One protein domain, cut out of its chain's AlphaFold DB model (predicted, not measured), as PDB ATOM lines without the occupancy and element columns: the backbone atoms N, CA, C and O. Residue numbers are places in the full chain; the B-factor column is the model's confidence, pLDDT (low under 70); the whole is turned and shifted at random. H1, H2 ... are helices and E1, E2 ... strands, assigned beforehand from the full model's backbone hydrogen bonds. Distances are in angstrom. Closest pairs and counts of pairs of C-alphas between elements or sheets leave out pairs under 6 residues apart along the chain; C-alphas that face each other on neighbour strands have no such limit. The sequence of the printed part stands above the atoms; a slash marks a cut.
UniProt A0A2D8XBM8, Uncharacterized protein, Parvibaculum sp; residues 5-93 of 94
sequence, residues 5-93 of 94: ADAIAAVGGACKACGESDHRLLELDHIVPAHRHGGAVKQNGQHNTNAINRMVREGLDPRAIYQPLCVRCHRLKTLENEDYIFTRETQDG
ATOM      1  N   ALA A   5     108.357 160.606 105.268       90.38
ATOM      2  CA  ALA A   5     107.037 160.705 105.885       90.38
ATOM      3  C   ALA A   5     106.245 159.391 105.773       90.38
ATOM      4  O   ALA A   5     105.711 158.934 106.777       90.38
ATOM      5  N   ASP A   6     106.245 158.749 104.599       91.75
ATOM      6  CA  ASP A   6     105.558 157.466 104.386       91.75
ATOM      7  C   ASP A   6     106.172 156.369 105.268       91.75
ATOM      8  O   ASP A   6     105.452 155.605 105.905       91.75
ATOM      9  N   ALA A   7     107.506 156.340 105.374       92.88
ATOM     10  CA  ALA A   7     108.202 155.399 106.247       92.88
ATOM     11  C   ALA A   7     107.849 155.613 107.729       92.88
ATOM     12  O   ALA A   7     107.600 154.643 108.435       92.88
ATOM     13  N   ILE A   8     107.782 156.867 108.189       94.81
ATOM     14  CA  ILE A   8     107.367 157.216 109.559       94.81
ATOM     15  C   ILE A   8     105.922 156.795 109.824       94.81
ATOM     16  O   ILE A   8     105.649 156.171 110.849       94.81
ATOM     17  N   ALA A   9     105.010 157.083 108.895       94.00
ATOM     18  CA  ALA A   9     103.613 156.680 109.010       94.00
ATOM     19  C   ALA A   9     103.475 155.149 109.080       94.00
ATOM     20  O   ALA A   9     102.753 154.636 109.932       94.00
ATOM     21  N   ALA A  10     104.231 154.419 108.254       94.50
ATOM     22  CA  ALA A  10     104.211 152.958 108.218       94.50
ATOM     23  C   ALA A  10     104.677 152.301 109.528       94.50
ATOM     24  O   ALA A  10     104.245 151.193 109.842       94.50
ATOM     25  N   VAL A  11     105.531 152.974 110.307       94.62
ATOM     26  CA  VAL A  11     106.009 152.465 111.602       94.62
ATOM     27  C   VAL A  11     105.250 153.025 112.813       94.62
ATOM     28  O   VAL A  11     105.581 152.687 113.945       94.62
ATOM     29  N   GLY A  12     104.214 153.843 112.595       95.06
ATOM     30  CA  GLY A  12     103.283 154.293 113.640       95.06
ATOM     31  C   GLY A  12     103.136 155.807 113.804       95.06
ATOM     32  O   GLY A  12     102.237 156.235 114.518       95.06
ATOM     33  N   GLY A  13     103.968 156.630 113.159       95.56
ATOM     34  CA  GLY A  13     103.775 158.089 113.095       95.56
ATOM     35  C   GLY A  13     104.119 158.897 114.354       95.56
ATOM     36  O   GLY A  13     104.155 160.121 114.287       95.56
ATOM     37  N   ALA A  14     104.412 158.252 115.482       97.69
ATOM     38  CA  ALA A  14     104.767 158.922 116.732       97.69
ATOM     39  C   ALA A  14     105.820 158.127 117.504       97.69
ATOM     40  O   ALA A  14     105.834 156.902 117.437       97.69
ATOM     41  N   CYS A  15     106.682 158.819 118.250       97.62
ATOM     42  CA  CYS A  15     107.734 158.241 119.077       97.62
ATOM     43  C   CYS A  15     107.178 157.122 119.961       97.62
ATOM     44  O   CYS A  15     106.302 157.360 120.796       97.62
ATOM     45  N   LYS A  16     107.742 155.919 119.835       97.06
ATOM     46  CA  LYS A  16     107.273 154.739 120.568       97.06
ATOM     47  C   LYS A  16     107.429 154.865 122.087       97.06
ATOM     48  O   LYS A  16     106.675 154.234 122.820       97.06
ATOM     49  N   ALA A  17     108.381 155.679 122.545       96.50
ATOM     50  CA  ALA A  17     108.693 155.854 123.962       96.50
ATOM     51  C   ALA A  17     107.893 156.979 124.640       96.50
ATOM     52  O   ALA A  17     107.436 156.805 125.764       96.50
ATOM     53  N   CYS A  18     107.738 158.139 123.988       97.31
ATOM     54  CA  CYS A  18     107.152 159.329 124.624       97.31
ATOM     55  C   CYS A  18     105.933 159.916 123.902       97.31
ATOM     56  O   CYS A  18     105.390 160.911 124.369       97.31
ATOM     57  N   GLY A  19     105.526 159.357 122.759       97.69
ATOM     58  CA  GLY A  19     104.349 159.810 122.013       97.69
ATOM     59  C   GLY A  19     104.523 161.087 121.182       97.69
ATOM     60  O   GLY A  19     103.556 161.519 120.572       97.69
ATOM     61  N   GLU A  20     105.726 161.676 121.116       98.00
ATOM     62  CA  GLU A  20     106.015 162.822 120.231       98.00
ATOM     63  C   GLU A  20     105.607 162.508 118.785       98.00
ATOM     64  O   GLU A  20     105.985 161.464 118.262       98.00
ATOM     65  N   SER A  21     104.875 163.402 118.127       96.94
ATOM     66  CA  SER A  21     104.321 163.189 116.784       96.94
ATOM     67  C   SER A  21     104.826 164.191 115.743       96.94
ATOM     68  O   SER A  21     104.474 164.079 114.570       96.94
ATOM     69  N   ASP A  22     105.656 165.169 116.115       95.38
ATOM     70  CA  ASP A  22     106.314 166.043 115.147       95.38
ATOM     71  C   ASP A  22     107.331 165.238 114.326       95.38
ATOM     72  O   ASP A  22     108.431 164.909 114.776       95.38
ATOM     73  N   HIS A  23     106.979 164.952 113.071       92.75
ATOM     74  CA  HIS A  23     107.802 164.173 112.145       92.75
ATOM     75  C   HIS A  23     109.214 164.745 111.931       92.75
ATOM     76  O   HIS A  23     110.110 164.007 111.501       92.75
ATOM     77  N   ARG A  24     109.435 166.038 112.205       92.06
ATOM     78  CA  ARG A  24     110.762 166.672 112.134       92.06
ATOM     79  C   ARG A  24     111.680 166.199 113.259       92.06
ATOM     80  O   ARG A  24     112.890 166.177 113.067       92.06
ATOM     81  N   LEU A  25     111.109 165.799 114.396       95.12
ATOM     82  CA  LEU A  25     111.828 165.320 115.576       95.12
ATOM     83  C   LEU A  25     111.974 163.797 115.614       95.12
ATOM     84  O   LEU A  25     112.724 163.293 116.444       95.12
ATOM     85  N   LEU A  26     111.261 163.064 114.756       95.38
ATOM     86  CA  LEU A  26     111.280 161.603 114.724       95.38
ATOM     87  C   LEU A  26     112.412 161.060 113.870       95.38
ATOM     88  O   LEU A  26     112.562 161.470 112.730       95.38
ATOM     89  N   GLU A  27     113.132 160.070 114.366       94.06
ATOM     90  CA  GLU A  27     114.118 159.266 113.658       94.06
ATOM     91  C   GLU A  27     113.632 157.815 113.577       94.06
ATOM     92  O   GLU A  27     112.855 157.351 114.409       94.06
ATOM     93  N   LEU A  28     114.056 157.109 112.528       93.06
ATOM     94  CA  LEU A  28     113.719 155.702 112.315       93.06
ATOM     95  C   LEU A  28     114.855 154.856 112.870       93.06
ATOM     96  O   LEU A  28     115.965 154.913 112.340       93.06
ATOM     97  N   ASP A  29     114.567 154.075 113.899       91.62
ATOM     98  CA  ASP A  29     115.541 153.284 114.643       91.62
ATOM     99  C   ASP A  29     115.163 151.794 114.639       91.62
ATOM    100  O   ASP A  29     114.002 151.440 114.433       91.62
ATOM    101  N   HIS A  30     116.137 150.911 114.842       89.56
ATOM    102  CA  HIS A  30     115.879 149.479 114.966       89.56
ATOM    103  C   HIS A  30     115.388 149.146 116.382       89.56
ATOM    104  O   HIS A  30     115.907 149.662 117.376       89.56
ATOM    105  N   ILE A  31     114.404 148.253 116.498       89.25
ATOM    106  CA  ILE A  31     113.925 147.754 117.796       89.25
ATOM    107  C   ILE A  31     115.046 146.989 118.499       89.25
ATOM    108  O   ILE A  31     115.453 147.358 119.598       89.25
ATOM    109  N   VAL A  32     115.584 145.980 117.816       82.69
ATOM    110  CA  VAL A  32     116.783 145.254 118.237       82.69
ATOM    111  C   VAL A  32     117.978 145.872 117.515       82.69
ATOM    112  O   VAL A  32     117.915 146.001 116.290       82.69
ATOM    113  N   PRO A  33     119.051 146.269 118.222       73.75
ATOM    114  CA  PRO A  33     120.249 146.790 117.579       73.75
ATOM    115  C   PRO A  33     120.729 145.829 116.490       73.75
ATOM    116  O   PRO A  33     120.868 144.628 116.717       73.75
ATOM    117  N   ALA A  34     120.998 146.351 115.295       66.50
ATOM    118  CA  ALA A  34     121.706 145.582 114.287       66.50
ATOM    119  C   ALA A  34     123.152 145.421 114.780       66.50
ATOM    120  O   ALA A  34     123.968 146.330 114.612       66.50
ATOM    121  N   HIS A  35     123.458 144.307 115.455       58.19
ATOM    122  CA  HIS A  35     124.822 144.004 115.878       58.19
ATOM    123  C   HIS A  35     125.745 144.125 114.665       58.19
ATOM    124  O   HIS A  35     125.532 143.497 113.626       58.19
ATOM    125  N   ARG A  36     126.748 144.998 114.782       55.59
ATOM    126  CA  ARG A  36     127.708 145.296 113.721       55.59
ATOM    127  C   ARG A  36     128.675 144.124 113.587       55.59
ATOM    128  O   ARG A  36     129.817 144.192 114.032       55.59
ATOM    129  N   HIS A  37     128.220 143.028 112.998       42.06
ATOM    130  CA  HIS A  37     129.112 141.962 112.579       42.06
ATOM    131  C   HIS A  37     129.977 142.491 111.432       42.06
ATOM    132  O   HIS A  37     129.478 142.701 110.333       42.06
ATOM    133  N   GLY A  38     131.252 142.755 111.730       40.84
ATOM    134  CA  GLY A  38     132.354 142.852 110.769       40.84
ATOM    135  C   GLY A  38     132.095 143.695 109.519       40.84
ATOM    136  O   GLY A  38     131.686 143.179 108.486       40.84
ATOM    137  N   GLY A  39     132.436 144.981 109.579       42.62
ATOM    138  CA  GLY A  39     132.513 145.841 108.397       42.62
ATOM    139  C   GLY A  39     131.759 147.143 108.602       42.62
ATOM    140  O   GLY A  39     130.535 147.174 108.680       42.62
ATOM    141  N   ALA A  40     132.507 148.238 108.697       43.28
ATOM    142  CA  ALA A  40     132.007 149.585 108.932       43.28
ATOM    143  C   ALA A  40     131.205 150.134 107.733       43.28
ATOM    144  O   ALA A  40     131.619 151.087 107.075       43.28
ATOM    145  N   VAL A  41     130.031 149.575 107.438       49.41
ATOM    146  CA  VAL A  41     129.073 150.240 106.552       49.41
ATOM    147  C   VAL A  41     128.351 151.282 107.396       49.41
ATOM    148  O   VAL A  41     127.475 150.958 108.197       49.41
ATOM    149  N   LYS A  42     128.746 152.552 107.252       48.81
ATOM    150  CA  LYS A  42     128.042 153.687 107.863       48.81
ATOM    151  C   LYS A  42     126.593 153.691 107.372       48.81
ATOM    152  O   LYS A  42     126.309 154.168 106.276       48.81
ATOM    153  N   GLN A  43     125.676 153.172 108.181       53.84
ATOM    154  CA  GLN A  43     124.252 153.293 107.909       53.84
ATOM    155  C   GLN A  43     123.831 154.737 108.190       53.84
ATOM    156  O   GLN A  43     123.677 155.156 109.332       53.84
ATOM    157  N   ASN A  44     123.702 155.540 107.136       55.88
ATOM    158  CA  ASN A  44     122.990 156.811 107.219       55.88
ATOM    159  C   ASN A  44     121.477 156.570 107.440       55.88
ATOM    160  O   ASN A  44     120.937 155.529 107.059       55.88
ATOM    161  N   GLY A  45     120.762 157.554 107.997       60.69
ATOM    162  CA  GLY A  45     119.307 157.463 108.226       60.69
ATOM    163  C   GLY A  45     118.466 157.255 106.950       60.69
ATOM    164  O   GLY A  45     117.286 156.897 107.018       60.69
ATOM    165  N   GLN A  46     119.065 157.419 105.763       67.19
ATOM    166  CA  GLN A  46     118.422 157.137 104.481       67.19
ATOM    167  C   GLN A  46     118.295 155.626 104.211       67.19
ATOM    168  O   GLN A  46     117.373 155.225 103.492       67.19
ATOM    169  N   HIS A  47     119.157 154.777 104.789       76.75
ATOM    170  CA  HIS A  47     119.054 153.318 104.649       76.75
ATOM    171  C   HIS A  47     117.774 152.776 105.288       76.75
ATOM    172  O   HIS A  47     117.048 152.036 104.624       76.75
ATOM    173  N   ASN A  48     117.430 153.227 106.497       86.31
ATOM    174  CA  ASN A  48     116.216 152.792 107.201       86.31
ATOM    175  C   ASN A  48     114.958 153.200 106.426       86.31
ATOM    176  O   ASN A  48     114.082 152.378 106.174       86.31
ATOM    177  N   THR A  49     114.915 154.445 105.936       90.19
ATOM    178  CA  THR A  49     113.808 154.930 105.091       90.19
ATOM    179  C   THR A  49     113.619 154.058 103.846       90.19
ATOM    180  O   THR A  49     112.492 153.746 103.460       90.19
ATOM    181  N   ASN A  50     114.710 153.662 103.186       90.19
ATOM    182  CA  ASN A  50     114.633 152.818 101.993       90.19
ATOM    183  C   ASN A  50     114.185 151.392 102.334       90.19
ATOM    184  O   ASN A  50     113.379 150.828 101.597       90.19
ATOM    185  N   ALA A  51     114.691 150.826 103.431       90.75
ATOM    186  CA  ALA A  51     114.338 149.487 103.884       90.75
ATOM    187  C   ALA A  51     112.855 149.395 104.262       90.75
ATOM    188  O   ALA A  51     112.166 148.508 103.770       90.75
ATOM    189  N   ILE A  52     112.343 150.356 105.034       93.00
ATOM    190  CA  ILE A  52     110.928 150.412 105.421       93.00
ATOM    191  C   ILE A  52     110.035 150.548 104.189       93.00
ATOM    192  O   ILE A  52     109.109 149.764 104.013       93.00
ATOM    193  N   ASN A  53     110.342 151.485 103.287       92.94
ATOM    194  CA  ASN A  53     109.553 151.654 102.064       92.94
ATOM    195  C   ASN A  53     109.559 150.387 101.189       92.94
ATOM    196  O   ASN A  53     108.559 150.079 100.542       92.94
ATOM    197  N   ARG A  54     110.672 149.638 101.169       92.62
ATOM    198  CA  ARG A  54     110.746 148.338 100.495       92.62
ATOM    199  C   ARG A  54     109.848 147.303 101.178       92.62
ATOM    200  O   ARG A  54     109.062 146.679 100.478       92.62
ATOM    201  N   MET A  55     109.925 147.174 102.505       94.06
ATOM    202  CA  MET A  55     109.093 146.248 103.285       94.06
ATOM    203  C   MET A  55     107.603 146.495 103.048       94.06
ATOM    204  O   MET A  55     106.883 145.560 102.716       94.06
ATOM    205  N   VAL A  56     107.165 147.757 103.116       93.88
ATOM    206  CA  VAL A  56     105.767 148.141 102.857       93.88
ATOM    207  C   VAL A  56     105.327 147.712 101.458       93.88
ATOM    208  O   VAL A  56     104.257 147.135 101.294       93.88
ATOM    209  N   ARG A  57     106.164 147.949 100.440       93.44
ATOM    210  CA  ARG A  57     105.873 147.545  99.055       93.44
ATOM    211  C   ARG A  57     105.798 146.025  98.884       93.44
ATOM    212  O   ARG A  57     105.066 145.554  98.024       93.44
ATOM    213  N   GLU A  58     106.566 145.279  99.667       95.25
ATOM    214  CA  GLU A  58     106.603 143.812  99.663       95.25
ATOM    215  C   GLU A  58     105.522 143.188 100.569       95.25
ATOM    216  O   GLU A  58     105.443 141.968 100.667       95.25
ATOM    217  N   GLY A  59     104.674 144.000 101.215       94.81
ATOM    218  CA  GLY A  59     103.618 143.528 102.118       94.81
ATOM    219  C   GLY A  59     104.124 143.048 103.483       94.81
ATOM    220  O   GLY A  59     103.389 142.383 104.210       94.81
ATOM    221  N   LEU A  60     105.369 143.370 103.841       95.69
ATOM    222  CA  LEU A  60     105.966 143.053 105.138       95.69
ATOM    223  C   LEU A  60     105.638 144.143 106.164       95.69
ATOM    224  O   LEU A  60     105.553 145.319 105.810       95.69
ATOM    225  N   ASP A  61     105.521 143.773 107.444       94.44
ATOM    226  CA  ASP A  61     105.289 144.736 108.528       94.44
ATOM    227  C   ASP A  61     106.615 145.357 109.017       94.44
ATOM    228  O   ASP A  61     107.386 144.693 109.719       94.44
ATOM    229  N   PRO A  62     106.911 146.632 108.696       95.00
ATOM    230  CA  PRO A  62     108.132 147.285 109.155       95.00
ATOM    231  C   PRO A  62     108.177 147.488 110.674       95.00
ATOM    232  O   PRO A  62     109.273 147.615 111.218       95.00
ATOM    233  N   ARG A  63     107.034 147.463 111.376       94.88
ATOM    234  CA  ARG A  63     106.962 147.638 112.840       94.88
ATOM    235  C   ARG A  63     107.570 146.474 113.615       94.88
ATOM    236  O   ARG A  63     107.824 146.611 114.804       94.88
ATOM    237  N   ALA A  64     107.807 145.338 112.960       93.12
ATOM    238  CA  ALA A  64     108.504 144.209 113.567       93.12
ATOM    239  C   ALA A  64     110.014 144.465 113.741       93.12
ATOM    240  O   ALA A  64     110.654 143.822 114.567       93.12
ATOM    241  N   ILE A  65     110.587 145.387 112.958       91.69
ATOM    242  CA  ILE A  65     112.038 145.638 112.909       91.69
ATOM    243  C   ILE A  65     112.363 147.073 113.322       91.69
ATOM    244  O   ILE A  65     113.361 147.311 114.003       91.69
ATOM    245  N   TYR A  66     111.526 148.026 112.918       94.25
ATOM    246  CA  TYR A  66     111.771 149.451 113.076       94.25
ATOM    247  C   TYR A  66     110.760 150.101 114.013       94.25
ATOM    248  O   TYR A  66     109.588 149.731 114.061       94.25
ATOM    249  N   GLN A  67     111.220 151.140 114.701       94.56
ATOM    250  CA  GLN A  67     110.414 152.013 115.539       94.56
ATOM    251  C   GLN A  67     110.747 153.486 115.260       94.56
ATOM    252  O   GLN A  67     111.907 153.831 115.024       94.56
ATOM    253  N   PRO A  68     109.750 154.380 115.299       96.12
ATOM    254  CA  PRO A  68     109.991 155.813 115.356       96.12
ATOM    255  C   PRO A  68     110.387 156.212 116.784       96.12
ATOM    256  O   PRO A  68     109.699 155.871 117.749       96.12
ATOM    257  N   LEU A  69     111.460 156.982 116.936       96.38
ATOM    258  CA  LEU A  69     111.858 157.591 118.207       96.38
ATOM    259  C   LEU A  69     112.126 159.073 117.997       96.38
ATOM    260  O   LEU A  69     112.711 159.452 116.992       96.38
ATOM    261  N   CYS A  70     111.729 159.928 118.938       97.44
ATOM    262  CA  CYS A  70     112.179 161.313 118.885       97.44
ATOM    263  C   CYS A  70     113.687 161.390 119.167       97.44
ATOM    264  O   CYS A  70     114.226 160.533 119.871       97.44
ATOM    265  N   VAL A  71     114.352 162.441 118.684       95.44
ATOM    266  CA  VAL A  71     115.804 162.658 118.859       95.44
ATOM    267  C   VAL A  71     116.285 162.455 120.303       95.44
ATOM    268  O   VAL A  71     117.343 161.874 120.536       95.44
ATOM    269  N   ARG A  72     115.487 162.864 121.302       96.31
ATOM    270  CA  ARG A  72     115.795 162.658 122.725       96.31
ATOM    271  C   ARG A  72     115.764 161.177 123.105       96.31
ATOM    272  O   ARG A  72     116.719 160.680 123.693       96.31
ATOM    273  N   CYS A  73     114.661 160.490 122.816       96.31
ATOM    274  CA  CYS A  73     114.487 159.085 123.186       96.31
ATOM    275  C   CYS A  73     115.460 158.178 122.432       96.31
ATOM    276  O   CYS A  73     115.987 157.242 123.025       96.31
ATOM    277  N   HIS A  74     115.752 158.486 121.167       93.56
ATOM    278  CA  HIS A  74     116.770 157.771 120.408       93.56
ATOM    279  C   HIS A  74     118.147 157.922 121.063       93.56
ATOM    280  O   HIS A  74     118.816 156.925 121.312       93.56
ATOM    281  N   ARG A  75     118.531 159.147 121.448       91.06
ATOM    282  CA  ARG A  75     119.803 159.396 122.136       91.06
ATOM    283  C   ARG A  75     119.914 158.658 123.472       91.06
ATOM    284  O   ARG A  75     120.986 158.137 123.759       91.06
ATOM    285  N   LEU A  76     118.841 158.612 124.265       92.38
ATOM    286  CA  LEU A  76     118.802 157.847 125.518       92.38
ATOM    287  C   LEU A  76     118.991 156.350 125.258       92.38
ATOM    288  O   LEU A  76     119.887 155.757 125.846       92.38
ATOM    289  N   LYS A  77     118.256 155.778 124.295       88.56
ATOM    290  CA  LYS A  77     118.411 154.372 123.896       88.56
ATOM    291  C   LYS A  77     119.840 154.045 123.457       88.56
ATOM    292  O   LYS A  77     120.388 153.040 123.881       88.56
ATOM    293  N   THR A  78     120.472 154.897 122.646       86.12
ATOM    294  CA  THR A  78     121.877 154.705 122.234       86.12
ATOM    295  C   THR A  78     122.839 154.682 123.427       86.12
ATOM    296  O   THR A  78     123.829 153.956 123.395       86.12
ATOM    297  N   LEU A  79     122.589 155.499 124.459       84.50
ATOM    298  CA  LEU A  79     123.411 155.523 125.673       84.50
ATOM    299  C   LEU A  79     123.184 154.269 126.524       84.50
ATOM    300  O   LEU A  79     124.156 153.663 126.959       84.50
ATOM    301  N   GLU A  80     121.927 153.874 126.725       85.19
ATOM    302  CA  GLU A  80     121.534 152.696 127.515       85.19
ATOM    303  C   GLU A  80     121.992 151.380 126.876       85.19
ATOM    304  O   GLU A  80     122.383 150.458 127.582       85.19
ATOM    305  N   ASN A  81     121.991 151.306 125.545       78.06
ATOM    306  CA  ASN A  81     122.492 150.153 124.798       78.06
ATOM    307  C   ASN A  81     124.025 150.047 124.783       78.06
ATOM    308  O   ASN A  81     124.550 149.109 124.188       78.06
ATOM    309  N   GLU A  82     124.747 151.032 125.327       68.44
ATOM    310  CA  GLU A  82     126.207 151.134 125.217       68.44
ATOM    311  C   GLU A  82     126.723 151.107 123.759       68.44
ATOM    312  O   GLU A  82     127.903 150.864 123.500       68.44
ATOM    313  N   ASP A  83     125.876 151.457 122.782       61.12
ATOM    314  CA  ASP A  83     126.212 151.465 121.346       61.12
ATOM    315  C   ASP A  83     127.415 152.394 121.035       61.12
ATOM    316  O   ASP A  83     128.098 152.263 120.009       61.12
ATOM    317  N   TYR A  84     127.699 153.341 121.939       55.72
ATOM    318  CA  TYR A  84     128.868 154.221 121.895       55.72
ATOM    319  C   TYR A  84     130.192 153.533 122.291       55.72
ATOM    320  O   TYR A  84     131.248 153.886 121.765       55.72
ATOM    321  N   ILE A  85     130.165 152.548 123.194       54.38
ATOM    322  CA  ILE A  85     131.366 151.815 123.630       54.38
ATOM    323  C   ILE A  85     131.855 150.922 122.487       54.38
ATOM    324  O   ILE A  85     133.005 151.038 122.057       54.38
ATOM    325  N   PHE A  86     130.941 150.166 121.873       49.88
ATOM    326  CA  PHE A  86     131.247 149.307 120.726       49.88
ATOM    327  C   PHE A  86     131.805 150.092 119.520       49.88
ATOM    328  O   PHE A  86     132.625 149.597 118.743       49.88
ATOM    329  N   THR A  87     131.382 151.348 119.337       51.84
ATOM    330  CA  THR A  87     131.918 152.205 118.265       51.84
ATOM    331  C   THR A  87     133.356 152.646 118.490       51.84
ATOM    332  O   THR A  87     134.069 152.822 117.504       51.84
ATOM    333  N   ARG A  88     133.778 152.840 119.744       48.69
ATOM    334  CA  ARG A  88     135.150 153.258 120.065       48.69
ATOM    335  C   ARG A  88     136.131 152.102 119.969       48.69
ATOM    336  O   ARG A  88     137.154 152.257 119.317       48.69
ATOM    337  N   GLU A  89     135.792 150.939 120.517       49.78
ATOM    338  CA  GLU A  89     136.655 149.748 120.436       49.78
ATOM    339  C   GLU A  89     136.924 149.345 118.978       49.78
ATOM    340  O   GLU A  89     138.051 149.043 118.595       49.78
ATOM    341  N   THR A  90     135.908 149.452 118.115       50.06
ATOM    342  CA  THR A  90     136.052 149.155 116.681       50.06
ATOM    343  C   THR A  90     136.753 150.248 115.865       50.06
ATOM    344  O   THR A  90     137.220 149.952 114.765       50.06
ATOM    345  N   GLN A  91     136.842 151.492 116.356       45.12
ATOM    346  CA  GLN A  91     137.607 152.569 115.704       45.12
ATOM    347  C   GLN A  91     139.065 152.637 116.164       45.12
ATOM    348  O   GLN A  91     139.922 152.968 115.346       45.12
ATOM    349  N   ASP A  92     139.349 152.305 117.426       46.75
ATOM    350  CA  ASP A  92     140.687 152.431 118.015       46.75
ATOM    351  C   ASP A  92     141.524 151.141 117.940       46.75
ATOM    352  O   ASP A  92     142.705 151.175 118.285       46.75
ATOM    353  N   GLY A  93     140.958 150.025 117.453       49.03
ATOM    354  CA  GLY A  93     141.714 148.824 117.079       49.03
ATOM    355  C   GLY A  93     142.690 148.333 118.154       49.03
ATOM    356  O   GLY A  93     143.847 148.050 117.839       49.03
TER     357      GLY A  93
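This is residues 5 to 93 of the 94 residues of an uncharacterized protein of Parvibaculum sp (UniProt A0A2D8XBM8). What is the main picture? A short two-stranded antiparallel ribbon, E1 beside E2, makes the small middle, with H1 and H2 on one side of it and H3 on the other. H4 reaches away beyond H3 as an arm, and residues 31 to 44 loop out from E1 and fold back to H2. What is it built of? The printed part has 89 residues with four named helices and two named strands, in the order H1, E1, H2, E2, H3, H4, and its class is mixed, helices and strands. It is compact, with a radius of gyration of the C-alphas of 13.7 A, and spans 40 by 29 by 19 A.

What does the first helix touch? H1, residues 5 to 10, touches H2, residues 45 to 57, at a steep tilt of 53 degrees, the same way; their closest C-alphas, Ala 7 and Ile 52, are 5.7 A apart. How do the strands stand? E1, residues 26 to 30, and E2, residues 66 to 70, are antiparallel neighbours at 143 degrees, with N 27 and O 69, 2.7 A apart, within hydrogen-bond range. The closest C-alphas of E1 and H2, Leu 28 and Asn 48, are 6.4 A apart; those of E1 and H3, residues 71 to 80, are Leu 26 and Val 71, 6.2 A apart. Where is the last helix? H4, residues 83 to 92, is close to H3 but not clearly touching, the closest C-alphas being Thr 78 and Tyr 84, 7.0 A apart. Their tilt of 68 degrees is steep, only just short of about perpendicular. How are the helix backbones? Every O i to N i+4 pair is within hydrogen-bond range in H1, H3 and H4, and 8 of 9 are in H2.

Where do the ends lie? H1 begins at C-alpha 5, (107.037, 160.705, 105.885), and H4 ends at C-alpha 92, (140.687, 152.431, 118.015). Which elements are longer? From first to last C-alpha H2 measures 19.1 A, H4 14.9 A and H3 14.4 A.

How large is it? The two C-alphas farthest apart, of Gly 59 and Asp 92, are 41.3 A apart, and the printed part has no cut. Which links are long, and where is confidence low? The links H1 to E1 and E1 to H2 are long. The model's pLDDT is under 70 in residues 34 to 46 and 82 to 93.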